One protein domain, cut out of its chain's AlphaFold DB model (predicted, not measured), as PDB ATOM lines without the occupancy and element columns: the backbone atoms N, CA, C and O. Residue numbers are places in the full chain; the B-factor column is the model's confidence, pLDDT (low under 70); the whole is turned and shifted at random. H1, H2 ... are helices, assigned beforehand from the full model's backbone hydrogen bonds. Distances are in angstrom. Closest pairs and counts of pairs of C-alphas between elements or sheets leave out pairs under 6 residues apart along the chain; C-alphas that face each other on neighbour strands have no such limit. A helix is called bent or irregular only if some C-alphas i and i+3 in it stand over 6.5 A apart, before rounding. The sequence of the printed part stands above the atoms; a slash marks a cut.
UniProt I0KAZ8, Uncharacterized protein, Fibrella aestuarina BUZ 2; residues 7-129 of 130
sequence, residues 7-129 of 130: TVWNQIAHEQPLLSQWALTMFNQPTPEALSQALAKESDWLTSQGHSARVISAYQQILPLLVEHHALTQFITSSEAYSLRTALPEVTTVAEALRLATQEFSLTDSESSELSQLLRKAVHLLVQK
ATOM      1  N   THR A   7      31.679 -43.015   6.037       96.44
ATOM      2  CA  THR A   7      32.148 -44.287   5.471       96.44
ATOM      3  C   THR A   7      32.155 -45.422   6.493       96.44
ATOM      4  O   THR A   7      31.811 -46.545   6.142       96.44
ATOM      5  N   VAL A   8      32.480 -45.137   7.758       96.56
ATOM      6  CA  VAL A   8      32.443 -46.130   8.842       96.56
ATOM      7  C   VAL A   8      30.997 -46.488   9.181       96.56
ATOM      8  O   VAL A   8      30.675 -47.664   9.310       96.56
ATOM      9  N   TRP A   9      30.099 -45.500   9.255       96.88
ATOM     10  CA  TRP A   9      28.668 -45.762   9.443       96.88
ATOM     11  C   TRP A   9      28.087 -46.619   8.310       96.88
ATOM     12  O   TRP A   9      27.393 -47.595   8.586       96.88
ATOM     13  N   ASN A  10      28.430 -46.318   7.053       97.69
ATOM     14  CA  ASN A  10      28.022 -47.117   5.894       97.69
ATOM     15  C   ASN A  10      28.541 -48.560   5.984       97.69
ATOM     16  O   ASN A  10      27.794 -49.492   5.697       97.69
ATOM     17  N   GLN A  11      29.799 -48.756   6.390       97.19
ATOM     18  CA  GLN A  11      30.380 -50.092   6.568       97.19
ATOM     19  C   GLN A  11      29.638 -50.890   7.641       97.19
ATOM     20  O   GLN A  11      29.251 -52.028   7.388       97.19
ATOM     21  N   ILE A  12      29.347 -50.275   8.791       97.19
ATOM     22  CA  ILE A  12      28.545 -50.907   9.847       97.19
ATOM     23  C   ILE A  12      27.181 -51.338   9.292       97.19
ATOM     24  O   ILE A  12      26.762 -52.466   9.525       97.19
ATOM     25  N   ALA A  13      26.506 -50.473   8.529       96.94
ATOM     26  CA  ALA A  13      25.198 -50.781   7.948       96.94
ATOM     27  C   ALA A  13      25.228 -51.922   6.921       96.94
ATOM     28  O   ALA A  13      24.225 -52.607   6.729       96.94
ATOM     29  N   HIS A  14      26.359 -52.095   6.236       96.62
ATOM     30  CA  HIS A  14      26.548 -53.140   5.238       96.62
ATOM     31  C   HIS A  14      26.911 -54.490   5.865       96.62
ATOM     32  O   HIS A  14      26.471 -55.533   5.388       96.62
ATOM     33  N   GLU A  15      27.722 -54.470   6.921       96.81
ATOM     34  CA  GLU A  15      28.311 -55.672   7.514       96.81
ATOM     35  C   GLU A  15      27.517 -56.216   8.702       96.81
ATOM     36  O   GLU A  15      27.633 -57.399   9.020       96.81
ATOM     37  N   GLN A  16      26.728 -55.372   9.369       97.44
ATOM     38  CA  GLN A  16      26.028 -55.728  10.597       97.44
ATOM     39  C   GLN A  16      24.513 -55.549  10.463       97.44
ATOM     40  O   GLN A  16      24.045 -54.602   9.826       97.44
ATOM     41  N   PRO A  17      23.716 -56.417  11.108       94.62
ATOM     42  CA  PRO A  17      22.275 -56.232  11.173       94.62
ATOM     43  C   PRO A  17      21.940 -55.050  12.091       94.62
ATOM     44  O   PRO A  17      22.145 -55.113  13.303       94.62
ATOM     45  N   LEU A  18      21.397 -53.978  11.512       95.25
ATOM     46  CA  LEU A  18      20.880 -52.834  12.266       95.25
ATOM     47  C   LEU A  18      19.455 -53.108  12.756       95.25
ATOM     48  O   LEU A  18      18.623 -53.637  12.017       95.25
ATOM     49  N   LEU A  19      19.161 -52.703  13.988       94.12
ATOM     50  CA  LEU A  19      17.866 -52.919  14.634       94.12
ATOM     51  C   LEU A  19      16.888 -51.774  14.373       94.12
ATOM     52  O   LEU A  19      15.679 -51.984  14.258       94.12
ATOM     53  N   SER A  20      17.385 -50.542  14.300       94.25
ATOM     54  CA  SER A  20      16.548 -49.355  14.207       94.25
ATOM     55  C   SER A  20      16.366 -48.862  12.778       94.25
ATOM     56  O   SER A  20      17.305 -48.718  11.996       94.25
ATOM     57  N   GLN A  21      15.125 -48.479  12.458       92.44
ATOM     58  CA  GLN A  21      14.825 -47.784  11.203       92.44
ATOM     59  C   GLN A  21      15.598 -46.465  11.086       92.44
ATOM     60  O   GLN A  21      15.941 -46.038   9.983       92.44
ATOM     61  N   TRP A  22      15.872 -45.826  12.227       94.81
ATOM     62  CA  TRP A  22      16.707 -44.636  12.288       94.81
ATOM     63  C   TRP A  22      18.118 -44.936  11.772       94.81
ATOM     64  O   TRP A  22      18.547 -44.295  10.817       94.81
ATOM     65  N   ALA A  23      18.800 -45.958  12.305       95.50
ATOM     66  CA  ALA A  23      20.152 -46.310  11.872       95.50
ATOM     67  C   ALA A  23      20.167 -46.785  10.415       95.50
ATOM     68  O   ALA A  23      21.003 -46.329   9.642       95.50
ATOM     69  N   LEU A  24      19.181 -47.588   9.995       94.56
ATOM     70  CA  LEU A  24      19.017 -47.983   8.589       94.56
ATOM     71  C   LEU A  24      18.910 -46.781   7.642       94.56
ATOM     72  O   LEU A  24      19.337 -46.867   6.495       94.56
ATOM     73  N   THR A  25      18.349 -45.669   8.113       94.81
ATOM     74  CA  THR A  25      18.209 -44.442   7.324       94.81
ATOM     75  C   THR A  25      19.486 -43.613   7.373       94.81
ATOM     76  O   THR A  25      19.992 -43.213   6.328       94.81
ATOM     77  N   MET A  26      20.025 -43.350   8.563       96.31
ATOM     78  CA  MET A  26      21.165 -42.450   8.748       96.31
ATOM     79  C   MET A  26      22.481 -43.077   8.284       96.31
ATOM     80  O   MET A  26      23.292 -42.413   7.644       96.31
ATOM     81  N   PHE A  27      22.690 -44.366   8.542       96.94
ATOM     82  CA  PHE A  27      23.953 -45.026   8.227       96.94
ATOM     83  C   PHE A  27      24.070 -45.406   6.753       96.94
ATOM     84  O   PHE A  27      25.163 -45.728   6.326       96.94
ATOM     85  N   ASN A  28      22.995 -45.356   5.963       95.94
ATOM     86  CA  ASN A  28      23.018 -45.676   4.527       95.94
ATOM     87  C   ASN A  28      22.959 -44.431   3.630       95.94
ATOM     88  O   ASN A  28      22.621 -44.519   2.450       95.94
ATOM     89  N   GLN A  29      23.253 -43.250   4.178       97.31
ATOM     90  CA  GLN A  29      23.277 -42.029   3.378       97.31
ATOM     91  C   GLN A  29      24.440 -42.069   2.376       97.31
ATOM     92  O   GLN A  29      25.542 -42.474   2.749       97.31
ATOM     93  N   PRO A  30      24.220 -41.646   1.116       95.69
ATOM     94  CA  PRO A  30      25.223 -41.763   0.060       95.69
ATOM     95  C   PRO A  30      26.345 -40.726   0.177       95.69
ATOM     96  O   PRO A  30      27.437 -40.952  -0.339       95.69
ATOM     97  N   THR A  31      26.083 -39.582   0.819       97.06
ATOM     98  CA  THR A  31      27.070 -38.510   1.006       97.06
ATOM     99  C   THR A  31      26.923 -37.840   2.378       97.06
ATOM    100  O   THR A  31      25.839 -37.892   2.975       97.06
ATOM    101  N   PRO A  32      27.981 -37.179   2.893       95.38
ATOM    102  CA  PRO A  32      27.911 -36.418   4.142       95.38
ATOM    103  C   PRO A  32      26.843 -35.316   4.132       95.38
ATOM    104  O   PRO A  32      26.223 -35.041   5.159       95.38
ATOM    105  N   GLU A  33      26.579 -34.704   2.977       96.88
ATOM    106  CA  GLU A  33      25.534 -33.693   2.804       96.88
ATOM    107  C   GLU A  33      24.142 -34.311   2.930       96.88
ATOM    108  O   GLU A  33      23.275 -33.728   3.577       96.88
ATOM    109  N   ALA A  34      23.930 -35.503   2.364       97.38
ATOM    110  CA  ALA A  34      22.669 -36.228   2.498       97.38
ATOM    111  C   ALA A  34      22.404 -36.620   3.963       97.38
ATOM    112  O   ALA A  34      21.298 -36.406   4.464       97.38
ATOM    113  N   LEU A  35      23.436 -37.080   4.685       96.44
ATOM    114  CA  LEU A  35      23.354 -37.303   6.134       96.44
ATOM    115  C   LEU A  35      23.031 -36.014   6.891       96.44
ATOM    116  O   LEU A  35      22.114 -36.000   7.707       96.44
ATOM    117  N   SER A  36      23.726 -34.920   6.585       95.44
ATOM    118  CA  SER A  36      23.484 -33.624   7.226       95.44
ATOM    119  C   SER A  36      22.050 -33.136   7.000       95.44
ATOM    120  O   SER A  36      21.419 -32.637   7.925       95.44
ATOM    121  N   GLN A  37      21.494 -33.328   5.799       97.31
ATOM    122  CA  GLN A  37      20.097 -32.999   5.498       97.31
ATOM    123  C   GLN A  37      19.104 -33.907   6.232       97.31
ATOM    124  O   GLN A  37      18.060 -33.431   6.675       97.31
ATOM    125  N   ALA A  38      19.397 -35.203   6.357       96.69
ATOM    126  CA  ALA A  38      18.556 -36.136   7.101       96.69
ATOM    127  C   ALA A  38      18.519 -35.785   8.598       96.69
ATOM    128  O   ALA A  38      17.436 -35.699   9.178       96.69
ATOM    129  N   LEU A  39      19.681 -35.491   9.190       96.50
ATOM    130  CA  LEU A  39      19.794 -35.022  10.572       96.50
ATOM    131  C   LEU A  39      19.113 -33.663  10.762       96.50
ATOM    132  O   LEU A  39      18.391 -33.488  11.737       96.50
ATOM    133  N   ALA A  40      19.260 -32.724   9.822       97.50
ATOM    134  CA  ALA A  40      18.583 -31.430   9.886       97.50
ATOM    135  C   ALA A  40      17.052 -31.574   9.873       97.50
ATOM    136  O   ALA A  40      16.376 -30.950  10.682       97.50
ATOM    137  N   LYS A  41      16.501 -32.455   9.027       97.81
ATOM    138  CA  LYS A  41      15.056 -32.747   9.011       97.81
ATOM    139  C   LYS A  41      14.561 -33.318  10.338       97.81
ATOM    140  O   LYS A  41      13.477 -32.959  10.792       97.81
ATOM    141  N   GLU A  42      15.333 -34.210  10.954       97.31
ATOM    142  CA  GLU A  42      15.015 -34.718  12.288       97.31
ATOM    143  C   GLU A  42      15.087 -33.604  13.340       97.31
ATOM    144  O   GLU A  42      14.193 -33.504  14.180       97.31
ATOM    145  N   SER A  43      16.097 -32.739  13.262       97.94
ATOM    146  CA  SER A  43      16.247 -31.589  14.153       97.94
ATOM    147  C   SER A  43      15.076 -30.615  14.031       97.94
ATOM    148  O   SER A  43      14.537 -30.193  15.053       97.94
ATOM    149  N   ASP A  44      14.626 -30.304  12.817       98.19
ATOM    150  CA  ASP A  44      13.459 -29.449  12.573       98.19
ATOM    151  C   ASP A  44      12.188 -30.073  13.160       98.19
ATOM    152  O   ASP A  44      11.401 -29.406  13.838       98.19
ATOM    153  N   TRP A  45      12.004 -31.382  12.957       97.75
ATOM    154  CA  TRP A  45      10.876 -32.109  13.523       97.75
ATOM    155  C   TRP A  45      10.908 -32.102  15.057       97.75
ATOM    156  O   TRP A  45       9.913 -31.720  15.668       97.75
ATOM    157  N   LEU A  46      12.032 -32.433  15.696       97.56
ATOM    158  CA  LEU A  46      12.167 -32.403  17.160       97.56
ATOM    159  C   LEU A  46      12.011 -30.985  17.729       97.56
ATOM    160  O   LEU A  46      11.393 -30.809  18.778       97.56
ATOM    161  N   THR A  47      12.494 -29.968  17.014       97.94
ATOM    162  CA  THR A  47      12.294 -28.559  17.383       97.94
ATOM    163  C   THR A  47      10.809 -28.202  17.359       97.94
ATOM    164  O   THR A  47      10.315 -27.567  18.287       97.94
ATOM    165  N   SER A  48      10.054 -28.676  16.358       97.69
ATOM    166  CA  SER A  48       8.594 -28.495  16.305       97.69
ATOM    167  C   SER A  48       7.848 -29.179  17.460       97.69
ATOM    168  O   SER A  48       6.729 -28.786  17.782       97.69
ATOM    169  N   GLN A  49       8.466 -30.180  18.102       96.38
ATOM    170  CA  GLN A  49       7.958 -30.833  19.314       96.38
ATOM    171  C   GLN A  49       8.388 -30.114  20.609       96.38
ATOM    172  O   GLN A  49       8.014 -30.546  21.695       96.38
ATOM    173  N   GLY A  50       9.147 -29.016  20.507       96.81
ATOM    174  CA  GLY A  50       9.571 -28.192  21.641       96.81
ATOM    175  C   GLY A  50      10.901 -28.594  22.278       96.81
ATOM    176  O   GLY A  50      11.238 -28.060  23.332       96.81
ATOM    177  N   HIS A  51      11.668 -29.504  21.672       97.44
ATOM    178  CA  HIS A  51      12.973 -29.902  22.206       97.44
ATOM    179  C   HIS A  51      14.051 -28.850  21.934       97.44
ATOM    180  O   HIS A  51      14.095 -28.240  20.864       97.44
ATOM    181  N   SER A  52      14.961 -28.660  22.894       96.12
ATOM    182  CA  SER A  52      16.087 -27.741  22.725       96.12
ATOM    183  C   SER A  52      17.124 -28.296  21.742       96.12
ATOM    184  O   SER A  52      17.345 -29.506  21.660       96.12
ATOM    185  N   ALA A  53      17.837 -27.411  21.043       95.69
ATOM    186  CA  ALA A  53      18.908 -27.809  20.126       95.69
ATOM    187  C   ALA A  53      19.983 -28.683  20.803       95.69
ATOM    188  O   ALA A  53      20.537 -29.583  20.180       95.69
ATOM    189  N   ARG A  54      20.257 -28.455  22.097       96.56
ATOM    190  CA  ARG A  54      21.227 -29.249  22.861       96.56
ATOM    191  C   ARG A  54      20.729 -30.675  23.101       96.56
ATOM    192  O   ARG A  54      21.499 -31.615  22.920       96.56
ATOM    193  N   VAL A  55      19.452 -30.838  23.460       98.00
ATOM    194  CA  VAL A  55      18.813 -32.158  23.611       98.00
ATOM    195  C   VAL A  55      18.804 -32.904  22.281       98.00
ATOM    196  O   VAL A  55      19.115 -34.090  22.250       98.00
ATOM    197  N   ILE A  56      18.509 -32.207  21.183       98.00
ATOM    198  CA  ILE A  56      18.487 -32.779  19.832       98.00
ATOM    199  C   ILE A  56      19.870 -33.297  19.430       98.00
ATOM    200  O   ILE A  56      19.996 -34.465  19.066       98.00
ATOM    201  N   SER A  57      20.915 -32.475  19.559       96.38
ATOM    202  CA  SER A  57      22.288 -32.896  19.250       96.38
ATOM    203  C   SER A  57      22.730 -34.078  20.115       96.38
ATOM    204  O   SER A  57      23.316 -35.034  19.609       96.38
ATOM    205  N   ALA A  58      22.404 -34.048  21.413       97.38
ATOM    206  CA  ALA A  58      22.694 -35.152  22.319       97.38
ATOM    207  C   ALA A  58      21.956 -36.433  21.910       97.38
ATOM    208  O   ALA A  58      22.556 -37.505  21.871       97.38
ATOM    209  N   TYR A  59      20.679 -36.328  21.548       97.62
ATOM    210  CA  TYR A  59      19.882 -37.450  21.067       97.62
ATOM    211  C   TYR A  59      20.487 -38.069  19.803       97.62
ATOM    212  O   TYR A  59      20.755 -39.267  19.794       97.62
ATOM    213  N   GLN A  60      20.788 -37.264  18.782       96.31
ATOM    214  CA  GLN A  60      21.339 -37.736  17.506       96.31
ATOM    215  C   GLN A  60      22.692 -38.439  17.653       96.31
ATOM    216  O   GLN A  60      22.973 -39.402  16.941       96.31
ATOM    217  N   GLN A  61      23.523 -37.987  18.593       95.38
ATOM    218  CA  GLN A  61      24.842 -38.570  18.822       95.38
ATOM    219  C   GLN A  61      24.801 -39.841  19.682       95.38
ATOM    220  O   GLN A  61      25.616 -40.744  19.492       95.38
ATOM    221  N   ILE A  62      23.870 -39.921  20.633       96.38
ATOM    222  CA  ILE A  62      23.834 -40.989  21.642       96.38
ATOM    223  C   ILE A  62      22.904 -42.131  21.237       96.38
ATOM    224  O   ILE A  62      23.180 -43.288  21.559       96.38
ATOM    225  N   LEU A  63      21.825 -41.828  20.513       96.75
ATOM    226  CA  LEU A  63      20.866 -42.817  20.036       96.75
ATOM    227  C   LEU A  63      21.530 -44.029  19.360       96.75
ATOM    228  O   LEU A  63      21.249 -45.136  19.823       96.75
ATOM    229  N   PRO A  64      22.411 -43.883  18.343       96.38
ATOM    230  CA  PRO A  64      23.032 -45.036  17.688       96.38
ATOM    231  C   PRO A  64      23.826 -45.914  18.654       96.38
ATOM    232  O   PRO A  64      23.775 -47.136  18.543       96.38
ATOM    233  N   LEU A  65      24.515 -45.309  19.627       96.56
ATOM    234  CA  LEU A  65      25.299 -46.050  20.614       96.56
ATOM    235  C   LEU A  65      24.420 -46.953  21.468       96.56
ATOM    236  O   LEU A  65      24.828 -48.059  21.788       96.56
ATOM    237  N   LEU A  66      23.223 -46.479  21.819       97.06
ATOM    238  CA  LEU A  66      22.272 -47.215  22.642       97.06
ATOM    239  C   LEU A  66      21.562 -48.317  21.847       97.06
ATOM    240  O   LEU A  66      21.466 -49.459  22.298       97.06
ATOM    241  N   VAL A  67      21.021 -47.968  20.680       96.31
ATOM    242  CA  VAL A  67      20.107 -48.856  19.948       96.31
ATOM    243  C   VAL A  67      20.825 -49.865  19.064       96.31
ATOM    244  O   VAL A  67      20.292 -50.946  18.845       96.31
ATOM    245  N   GLU A  68      22.045 -49.554  18.625       96.94
ATOM    246  CA  GLU A  68      22.859 -50.427  17.775       96.94
ATOM    247  C   GLU A  68      24.084 -50.993  18.508       96.94
ATOM    248  O   GLU A  68      25.021 -51.464  17.867       96.94
ATOM    249  N   HIS A  69      24.115 -50.977  19.849       95.94
ATOM    250  CA  HIS A  69      25.302 -51.374  20.625       95.94
ATOM    251  C   HIS A  69      25.868 -52.755  20.246       95.94
ATOM    252  O   HIS A  69      27.088 -52.926  20.233       95.94
ATOM    253  N   HIS A  70      25.008 -53.722  19.898       96.00
ATOM    254  CA  HIS A  70      25.431 -55.037  19.407       96.00
ATOM    255  C   HIS A  70      26.122 -54.945  18.043       96.00
ATOM    256  O   HIS A  70      27.239 -55.438  17.912       96.00
ATOM    257  N   ALA A  71      25.505 -54.283  17.058       96.88
ATOM    258  CA  ALA A  71      26.077 -54.108  15.722       96.88
ATOM    259  C   ALA A  71      27.409 -53.346  15.777       96.88
ATOM    260  O   ALA A  71      28.400 -53.772  15.191       96.88
ATOM    261  N   LEU A  72      27.476 -52.264  16.559       97.12
ATOM    262  CA  LEU A  72      28.712 -51.499  16.754       97.12
ATOM    263  C   LEU A  72      29.810 -52.353  17.390       97.12
ATOM    264  O   LEU A  72      30.959 -52.315  16.957       97.12
ATOM    265  N   THR A  73      29.461 -53.146  18.402       97.25
ATOM    266  CA  THR A  73      30.412 -54.036  19.073       97.25
ATOM    267  C   THR A  73      30.910 -55.134  18.146       97.25
ATOM    268  O   THR A  73      32.118 -55.348  18.068       97.25
ATOM    269  N   GLN A  74      30.010 -55.782  17.408       97.56
ATOM    270  CA  GLN A  74      30.367 -56.821  16.448       97.56
ATOM    271  C   GLN A  74      31.279 -56.274  15.352       97.56
ATOM    272  O   GLN A  74      32.340 -56.854  15.142       97.56
ATOM    273  N   PHE A  75      30.940 -55.129  14.751       98.06
ATOM    274  CA  PHE A  75      31.776 -54.484  13.737       98.06
ATOM    275  C   PHE A  75      33.180 -54.181  14.259       98.06
ATOM    276  O   PHE A  75      34.169 -54.535  13.621       98.06
ATOM    277  N   ILE A  76      33.290 -53.546  15.430       97.44
ATOM    278  CA  ILE A  76      34.585 -53.169  16.014       97.44
ATOM    279  C   ILE A  76      35.447 -54.405  16.286       97.44
ATOM    280  O   ILE A  76      36.651 -54.380  16.035       97.44
ATOM    281  N   THR A  77      34.849 -55.484  16.791       97.00
ATOM    282  CA  THR A  77      35.572 -56.725  17.072       97.00
ATOM    283  C   THR A  77      35.958 -57.466  15.790       97.00
ATOM    284  O   THR A  77      37.095 -57.916  15.690       97.00
ATOM    285  N   SER A  78      35.065 -57.579  14.802       96.50
ATOM    286  CA  SER A  78      35.331 -58.330  13.565       96.50
ATOM    287  C   SER A  78      36.304 -57.627  12.622       96.50
ATOM    288  O   SER A  78      37.047 -58.295  11.912       96.50
ATOM    289  N   SER A  79      36.306 -56.291  12.611       95.62
ATOM    290  CA  SER A  79      37.225 -55.470  11.808       95.62
ATOM    291  C   SER A  79      38.533 -55.126  12.531       95.62
ATOM    292  O   SER A  79      39.370 -54.419  11.974       95.62
ATOM    293  N   GLU A  80      38.693 -55.573  13.783       95.94
ATOM    294  CA  GLU A  80      39.799 -55.209  14.682       95.94
ATOM    295  C   GLU A  80      39.988 -53.684  14.862       95.94
ATOM    296  O   GLU A  80      41.038 -53.204  15.298       95.94
ATOM    297  N   ALA A  81      38.950 -52.889  14.584       94.50
ATOM    298  CA  ALA A  81      38.967 -51.429  14.646       94.50
ATOM    299  C   ALA A  81      38.782 -50.895  16.080       94.50
ATOM    300  O   ALA A  81      37.990 -49.985  16.333       94.50
ATOM    301  N   TYR A  82      39.520 -51.440  17.052       94.94
ATOM    302  CA  TYR A  82      39.361 -51.143  18.484       94.94
ATOM    303  C   TYR A  82      39.523 -49.657  18.842       94.94
ATOM    304  O   TYR A  82      38.928 -49.188  19.814       94.94
ATOM    305  N   SER A  83      40.271 -48.889  18.042       93.75
ATOM    306  CA  SER A  83      40.410 -47.436  18.204       93.75
ATOM    307  C   SER A  83      39.072 -46.690  18.105       93.75
ATOM    308  O   SER A  83      38.906 -45.647  18.746       93.75
ATOM    309  N   LEU A  84      38.085 -47.252  17.392       94.75
ATOM    310  CA  LEU A  84      36.741 -46.690  17.280       94.75
ATOM    311  C   LEU A  84      36.007 -46.635  18.619       94.75
ATOM    312  O   LEU A  84      35.126 -45.797  18.758       94.75
ATOM    313  N   ARG A  85      36.387 -47.416  19.641       94.31
ATOM    314  CA  ARG A  85      35.755 -47.361  20.977       94.31
ATOM    315  C   ARG A  85      35.870 -46.006  21.665       94.31
ATOM    316  O   ARG A  85      35.051 -45.688  22.520       94.31
ATOM    317  N   THR A  86      36.848 -45.194  21.274       91.75
ATOM    318  CA  THR A  86      36.971 -43.814  21.762       91.75
ATOM    319  C   THR A  86      35.839 -42.912  21.255       91.75
ATOM    320  O   THR A  86      35.416 -41.996  21.959       91.75
ATOM    321  N   ALA A  87      35.334 -43.181  20.049       91.69
ATOM    322  CA  ALA A  87      34.245 -42.448  19.410       91.69
ATOM    323  C   ALA A  87      32.888 -43.163  19.532       91.69
ATOM    324  O   ALA A  87      31.852 -42.511  19.520       91.69
ATOM    325  N   LEU A  88      32.902 -44.489  19.680       94.81
ATOM    326  CA  LEU A  88      31.751 -45.385  19.778       94.81
ATOM    327  C   LEU A  88      31.842 -46.207  21.073       94.81
ATOM    328  O   LEU A  88      32.059 -47.428  21.026       94.81
ATOM    329  N   PRO A  89      31.752 -45.550  22.243       94.75
ATOM    330  CA  PRO A  89      31.764 -46.265  23.507       94.75
ATOM    331  C   PRO A  89      30.570 -47.220  23.569       94.75
ATOM    332  O   PRO A  89      29.513 -46.969  22.990       94.75
ATOM    333  N   GLU A  90      30.751 -48.330  24.274       94.62
ATOM    334  CA  GLU A  90      29.669 -49.279  24.497       94.62
ATOM    335  C   GLU A  90      28.650 -48.682  25.472       94.62
ATOM    336  O   GLU A  90      28.994 -48.274  26.583       94.62
ATOM    337  N   VAL A  91      27.397 -48.595  25.026       96.06
ATOM    338  CA  VAL A  91      26.285 -48.021  25.783       96.06
ATOM    339  C   VAL A  91      25.112 -48.984  25.678       96.06
ATOM    340  O   VAL A  91      24.508 -49.121  24.622       96.06
ATOM    341  N   THR A  92      24.777 -49.661  26.771       94.75
ATOM    342  CA  THR A  92      23.767 -50.736  26.764       94.75
ATOM    343  C   THR A  92      22.469 -50.322  27.447       94.75
ATOM    344  O   THR A  92      21.420 -50.934  27.244       94.75
ATOM    345  N   THR A  93      22.510 -49.252  28.244       96.31
ATOM    346  CA  THR A  93      21.354 -48.766  28.997       96.31
ATOM    347  C   THR A  93      21.078 -47.286  28.756       96.31
ATOM    348  O   THR A  93      21.976 -46.481  28.512       96.31
ATOM    349  N   VAL A  94      19.812 -46.890  28.926       97.00
ATOM    350  CA  VAL A  94      19.419 -45.468  28.903       97.00
ATOM    351  C   VAL A  94      20.162 -44.664  29.977       97.00
ATOM    352  O   VAL A  94      20.461 -43.494  29.766       97.00
ATOM    353  N   ALA A  95      20.466 -45.267  31.131       96.81
ATOM    354  CA  ALA A  95      21.188 -44.588  32.207       96.81
ATOM    355  C   ALA A  95      22.638 -44.264  31.809       96.81
ATOM    356  O   ALA A  95      23.110 -43.157  32.060       96.81
ATOM    357  N   GLU A  96      23.329 -45.196  31.148       97.06
ATOM    358  CA  GLU A  96      24.669 -44.968  30.592       97.06
ATOM    359  C   GLU A  96      24.646 -43.920  29.483       97.06
ATOM    360  O   GLU A  96      25.461 -42.998  29.502       97.06
ATOM    361  N   ALA A  97      23.677 -44.030  28.571       96.94
ATOM    362  CA  ALA A  97      23.454 -43.083  27.486       96.94
ATOM    363  C   ALA A  97      23.263 -41.661  28.025       96.94
ATOM    364  O   ALA A  97      23.916 -40.723  27.571       96.94
ATOM    365  N   LEU A  98      22.412 -41.512  29.045       97.12
ATOM    366  CA  LEU A  98      22.144 -40.227  29.674       97.12
ATOM    367  C   LEU A  98      23.379 -39.678  30.386       97.12
ATOM    368  O   LEU A  98      23.718 -38.519  30.195       97.12
ATOM    369  N   ARG A  99      24.093 -40.507  31.157       96.44
ATOM    370  CA  ARG A  99      25.329 -40.090  31.832       96.44
ATOM    371  C   ARG A  99      26.367 -39.579  30.832       96.44
ATOM    372  O   ARG A  99      26.973 -38.540  31.078       96.44
ATOM    373  N   LEU A 100      26.554 -40.291  29.720       95.88
ATOM    374  CA  LEU A 100      27.470 -39.891  28.652       95.88
ATOM    375  C   LEU A 100      27.031 -38.564  28.016       95.88
ATOM    376  O   LEU A 100      27.839 -37.649  27.880       95.88
ATOM    377  N   ALA A 101      25.743 -38.432  27.697       95.94
ATOM    378  CA  ALA A 101      25.174 -37.228  27.103       95.94
ATOM    379  C   ALA A 101      25.291 -36.000  28.015       95.94
ATOM    380  O   ALA A 101      25.722 -34.936  27.580       95.94
ATOM    381  N   THR A 102      24.938 -36.132  29.295       95.56
ATOM    382  CA  THR A 102      25.008 -35.032  30.261       95.56
ATOM    383  C   THR A 102      26.441 -34.528  30.417       95.56
ATOM    384  O   THR A 102      26.646 -33.320  30.484       95.56
ATOM    385  N   GLN A 103      27.429 -35.428  30.411       94.00
ATOM    386  CA  GLN A 103      28.847 -35.063  30.478       94.00
ATOM    387  C   GLN A 103      29.331 -34.358  29.207       94.00
ATOM    388  O   GLN A 103      29.960 -33.307  29.298       94.00
ATOM    389  N   GLU A 104      29.028 -34.907  28.031       94.06
ATOM    390  CA  GLU A 104      29.508 -34.376  26.749       94.06
ATOM    391  C   GLU A 104      28.846 -33.037  26.388       94.06
ATOM    392  O   GLU A 104      29.505 -32.128  25.890       94.06
ATOM    393  N   PHE A 105      27.548 -32.890  26.666       95.56
ATOM    394  CA  PHE A 105      26.761 -31.732  26.239       95.56
ATOM    395  C   PHE A 105      26.485 -30.726  27.359       95.56
ATOM    396  O   PHE A 105      25.909 -29.675  27.084       95.56
ATOM    397  N   SER A 106      26.894 -31.008  28.603       95.81
ATOM    398  CA  SER A 106      26.577 -30.178  29.779       95.81
ATOM    399  C   SER A 106      25.071 -29.919  29.916       95.81
ATOM    400  O   SER A 106      24.621 -28.777  30.018       95.81
ATOM    401  N   LEU A 107      24.278 -30.994  29.849       95.81
ATOM    402  CA  LEU A 107      22.818 -30.915  29.950       95.81
ATOM    403  C   LEU A 107      22.393 -30.473  31.354       95.81
ATOM    404  O   LEU A 107      22.928 -30.945  32.355       95.81
ATOM    405  N   THR A 108      21.377 -29.618  31.425       96.75
ATOM    406  CA  THR A 108      20.666 -29.332  32.681       96.75
ATOM    407  C   THR A 108      19.812 -30.527  33.122       96.75
ATOM    408  O   THR A 108      19.594 -31.467  32.353       96.75
ATOM    409  N   ASP A 109      19.269 -30.487  34.340       95.62
ATOM    410  CA  ASP A 109      18.362 -31.534  34.833       95.62
ATOM    411  C   ASP A 109      17.096 -31.666  33.966       95.62
ATOM    412  O   ASP A 109      16.657 -32.779  33.669       95.62
ATOM    413  N   SER A 110      16.542 -30.537  33.499       96.12
ATOM    414  CA  SER A 110      15.382 -30.530  32.593       96.12
ATOM    415  C   SER A 110      15.722 -31.183  31.253       96.12
ATOM    416  O   SER A 110      15.040 -32.112  30.829       96.12
ATOM    417  N   GLU A 111      16.827 -30.769  30.627       97.81
ATOM    418  CA  GLU A 111      17.280 -31.326  29.344       97.81
ATOM    419  C   GLU A 111      17.635 -32.816  29.460       97.81
ATOM    420  O   GLU A 111      17.351 -33.606  28.559       97.81
ATOM    421  N   SER A 112      18.214 -33.228  30.590       97.00
ATOM    422  CA  SER A 112      18.514 -34.632  30.874       97.00
ATOM    423  C   SER A 112      17.234 -35.468  31.002       97.00
ATOM    424  O   SER A 112      17.163 -36.592  30.498       97.00
ATOM    425  N   SER A 113      16.191 -34.920  31.633       96.50
ATOM    426  CA  SER A 113      14.876 -35.564  31.720       96.50
ATOM    427  C   SER A 113      14.236 -35.724  30.337       96.50
ATOM    428  O   SER A 113      13.797 -36.822  29.985       96.50
ATOM    429  N   GLU A 114      14.256 -34.671  29.516       97.00
ATOM    430  CA  GLU A 114      13.753 -34.695  28.136       97.00
ATOM    431  C   GLU A 114      14.483 -35.736  27.280       97.00
ATOM    432  O   GLU A 114      13.848 -36.576  26.634       97.00
ATOM    433  N   LEU A 115      15.819 -35.752  27.327       98.19
ATOM    434  CA  LEU A 115      16.617 -36.739  26.607       98.19
ATOM    435  C   LEU A 115      16.309 -38.166  27.080       98.19
ATOM    436  O   LEU A 115      16.171 -39.072  26.256       98.19
ATOM    437  N   SER A 116      16.153 -38.383  28.390       97.88
ATOM    438  CA  SER A 116      15.785 -39.697  28.930       97.88
ATOM    439  C   SER A 116      14.461 -40.194  28.350       97.88
ATOM    440  O   SER A 116      14.348 -41.368  27.991       97.88
ATOM    441  N   GLN A 117      13.466 -39.313  28.219       97.12
ATOM    442  CA  GLN A 117      12.171 -39.659  27.633       97.12
ATOM    443  C   GLN A 117      12.300 -40.031  26.150       97.12
ATOM    444  O   GLN A 117      11.758 -41.060  25.741       97.12
ATOM    445  N   LEU A 118      13.056 -39.256  25.365       97.06
ATOM    446  CA  LEU A 118      13.313 -39.549  23.951       97.06
ATOM    447  C   LEU A 118      14.002 -40.907  23.763       97.06
ATOM    448  O   LEU A 118      13.529 -41.738  22.986       97.06
ATOM    449  N   LEU A 119      15.065 -41.177  24.526       97.25
ATOM    450  CA  LEU A 119      15.800 -42.442  24.455       97.25
ATOM    451  C   LEU A 119      14.933 -43.637  24.877       97.25
ATOM    452  O   LEU A 119      14.936 -44.672  24.211       97.25
ATOM    453  N   ARG A 120      14.133 -43.501  25.945       97.06
ATOM    454  CA  ARG A 120      13.193 -44.556  26.376       97.06
ATOM    455  C   ARG A 120      12.142 -44.845  25.317       97.06
ATOM    456  O   ARG A 120      11.841 -46.011  25.072       97.06
ATOM    457  N   LYS A 121      11.598 -43.804  24.683       95.06
ATOM    458  CA  LYS A 121      10.633 -43.950  23.589       95.06
ATOM    459  C   LYS A 121      11.259 -44.684  22.405       95.06
ATOM    460  O   LYS A 121      10.631 -45.596  21.875       95.06
ATOM    461  N   ALA A 122      12.491 -44.341  22.031       93.50
ATOM    462  CA  ALA A 122      13.208 -45.021  20.956       93.50
ATOM    463  C   ALA A 122      13.420 -46.515  21.257       93.50
ATOM    464  O   ALA A 122      13.060 -47.354  20.438       93.50
ATOM    465  N   VAL A 123      13.900 -46.858  22.459       93.38
ATOM    466  CA  VAL A 123      14.066 -48.261  22.886       93.38
ATOM    467  C   VAL A 123      12.729 -49.006  22.892       93.38
ATOM    468  O   VAL A 123      12.643 -50.126  22.396       93.38
ATOM    469  N   HIS A 124      11.660 -48.385  23.394       92.00
ATOM    470  CA  HIS A 124      10.332 -48.998  23.408       92.00
ATOM    471  C   HIS A 124       9.820 -49.327  21.997       92.00
ATOM    472  O   HIS A 124       9.281 -50.409  21.774       92.00
ATOM    473  N   LEU A 125      10.026 -48.421  21.035       88.12
ATOM    474  CA  LEU A 125       9.639 -48.633  19.637       88.12
ATOM    475  C   LEU A 125      10.430 -49.759  18.957       88.12
ATOM    476  O   LEU A 125       9.917 -50.356  18.013       88.12
ATOM    477  N   LEU A 126      11.647 -50.059  19.418       85.44
ATOM    478  CA  LEU A 126      12.439 -51.188  18.919       85.44
ATOM    479  C   LEU A 126      11.935 -52.519  19.461       85.44
ATOM    480  O   LEU A 126      11.758 -53.464  18.697       85.44
ATOM    481  N   VAL A 127      11.633 -52.568  20.761       77.94
ATOM    482  CA  VAL A 127      11.108 -53.777  21.414       77.94
ATOM    483  C   VAL A 127       9.767 -54.202  20.812       77.94
ATOM    484  O   VAL A 127       9.518 -55.390  20.692       77.94
ATOM    485  N   GLN A 128       8.912 -53.266  20.387       69.62
ATOM    486  CA  GLN A 128       7.636 -53.614  19.740       69.62
ATOM    487  C   GLN A 128       7.769 -54.132  18.299       69.62
ATOM    488  O   GLN A 128       6.798 -54.654  17.754       69.62
ATOM    489  N   LYS A 129       8.926 -53.939  17.660       58.69
ATOM    490  CA  LYS A 129       9.181 -54.347  16.270       58.69
ATOM    491  C   LYS A 129      10.022 -55.623  16.153       58.69
ATOM    492  O   LYS A 129      10.188 -56.099  15.032       58.69
TER     493      LYS A 129
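This is residues 7 to 129 of the 130 residues of an uncharacterized protein of Fibrella aestuarina BUZ 2 (UniProt I0KAZ8). What shape does a first look show? Three helices, H4, H7 and H8, form a loose-angled triangular bundle, and H3 crosses H4 on the other side; H1 and H5 cross each other beyond H4's last residues, with little H6 making a corner with H5. How is it made up? The 123 printed residues hold eight named helices, H1 to H8 in chain order, and no named strand; the class is all helix. How large is it? It is compact, with a radius of gyration of the C-alphas of 14.2 A and spans of 39 by 29 by 28 A.

Where do the first helices run? H1 is residues 7 to 15, from C-alpha 7 at (32.148, -44.287, 5.471); H2 is residues 21 to 26, and H3 is residues 32 to 48, 24.2 A long. What follows? H4 is residues 53 to 67, 21.1 A long, and is irregular, but only just: C-alphas 61 and 64 are 6.8 A apart. H5 is residues 69 to 78, 14.1 A long, and H6 is residues 82 to 86. Where do the last helices run? H7 is residues 94 to 105, 15.8 A long, and H8 is residues 109 to 127, 27.0 A long, ending at C-alpha 127 at (11.108, -53.777, 21.414).

What do H1 and H2 meet? H1 touches H5, about perpendicular at 87 degrees, with the closest C-alphas those of Ile 12 and Phe 75, 6.2 A apart. H2 only just touches H3, with 3 pairs of C-alphas within 8 A, the closest those of Met 26 and Leu 35 at 6.2 A; H3 does so with residues 35 to 39 alone. What surrounds H4? H4 is the hub, touching H3 at a steep tilt of 64 degrees, with C-alphas 43 and 56 closest at 6.2 A. It forms with H7 and H8 an up and down bundle, each helix running against the one before it: the closest C-alphas are Ala 58 and Ala 101 at 5.8 A for H4 and H7, and Val 55 and Leu 115 at 5.9 A for H4 and H8. H7 and H8 are a helical hairpin at 43 degrees, closest at C-alphas 98 and 116, 6.4 A apart; H8 touches H7 with residues 112 to 120 alone. Where is H6? It only just touches H5, with 3 pairs of C-alphas within 8 A and only at the corner by their link; the closest C-alphas are those of Ile 76 and Tyr 82, 5.7 A apart. Are the helix backbones complete? Every O i to N i+4 pair is within hydrogen-bond range in H1, H2, H3, H5, H7 and H8; H4 has 9 of 11, and H6 0 of 1 but 2 of 2 O i to N i+3 pairs.

How far does it reach? The two C-alphas farthest apart, those of Gly 50 and Glu 80, are 41.1 A apart. Is it continuous? The printed part has no cut and no long link; the H6 to H7 link is short, the others tight. Where is confidence low? Residues 128 to 129 are under 70, while the mean pLDDT of the printed part is 95.4.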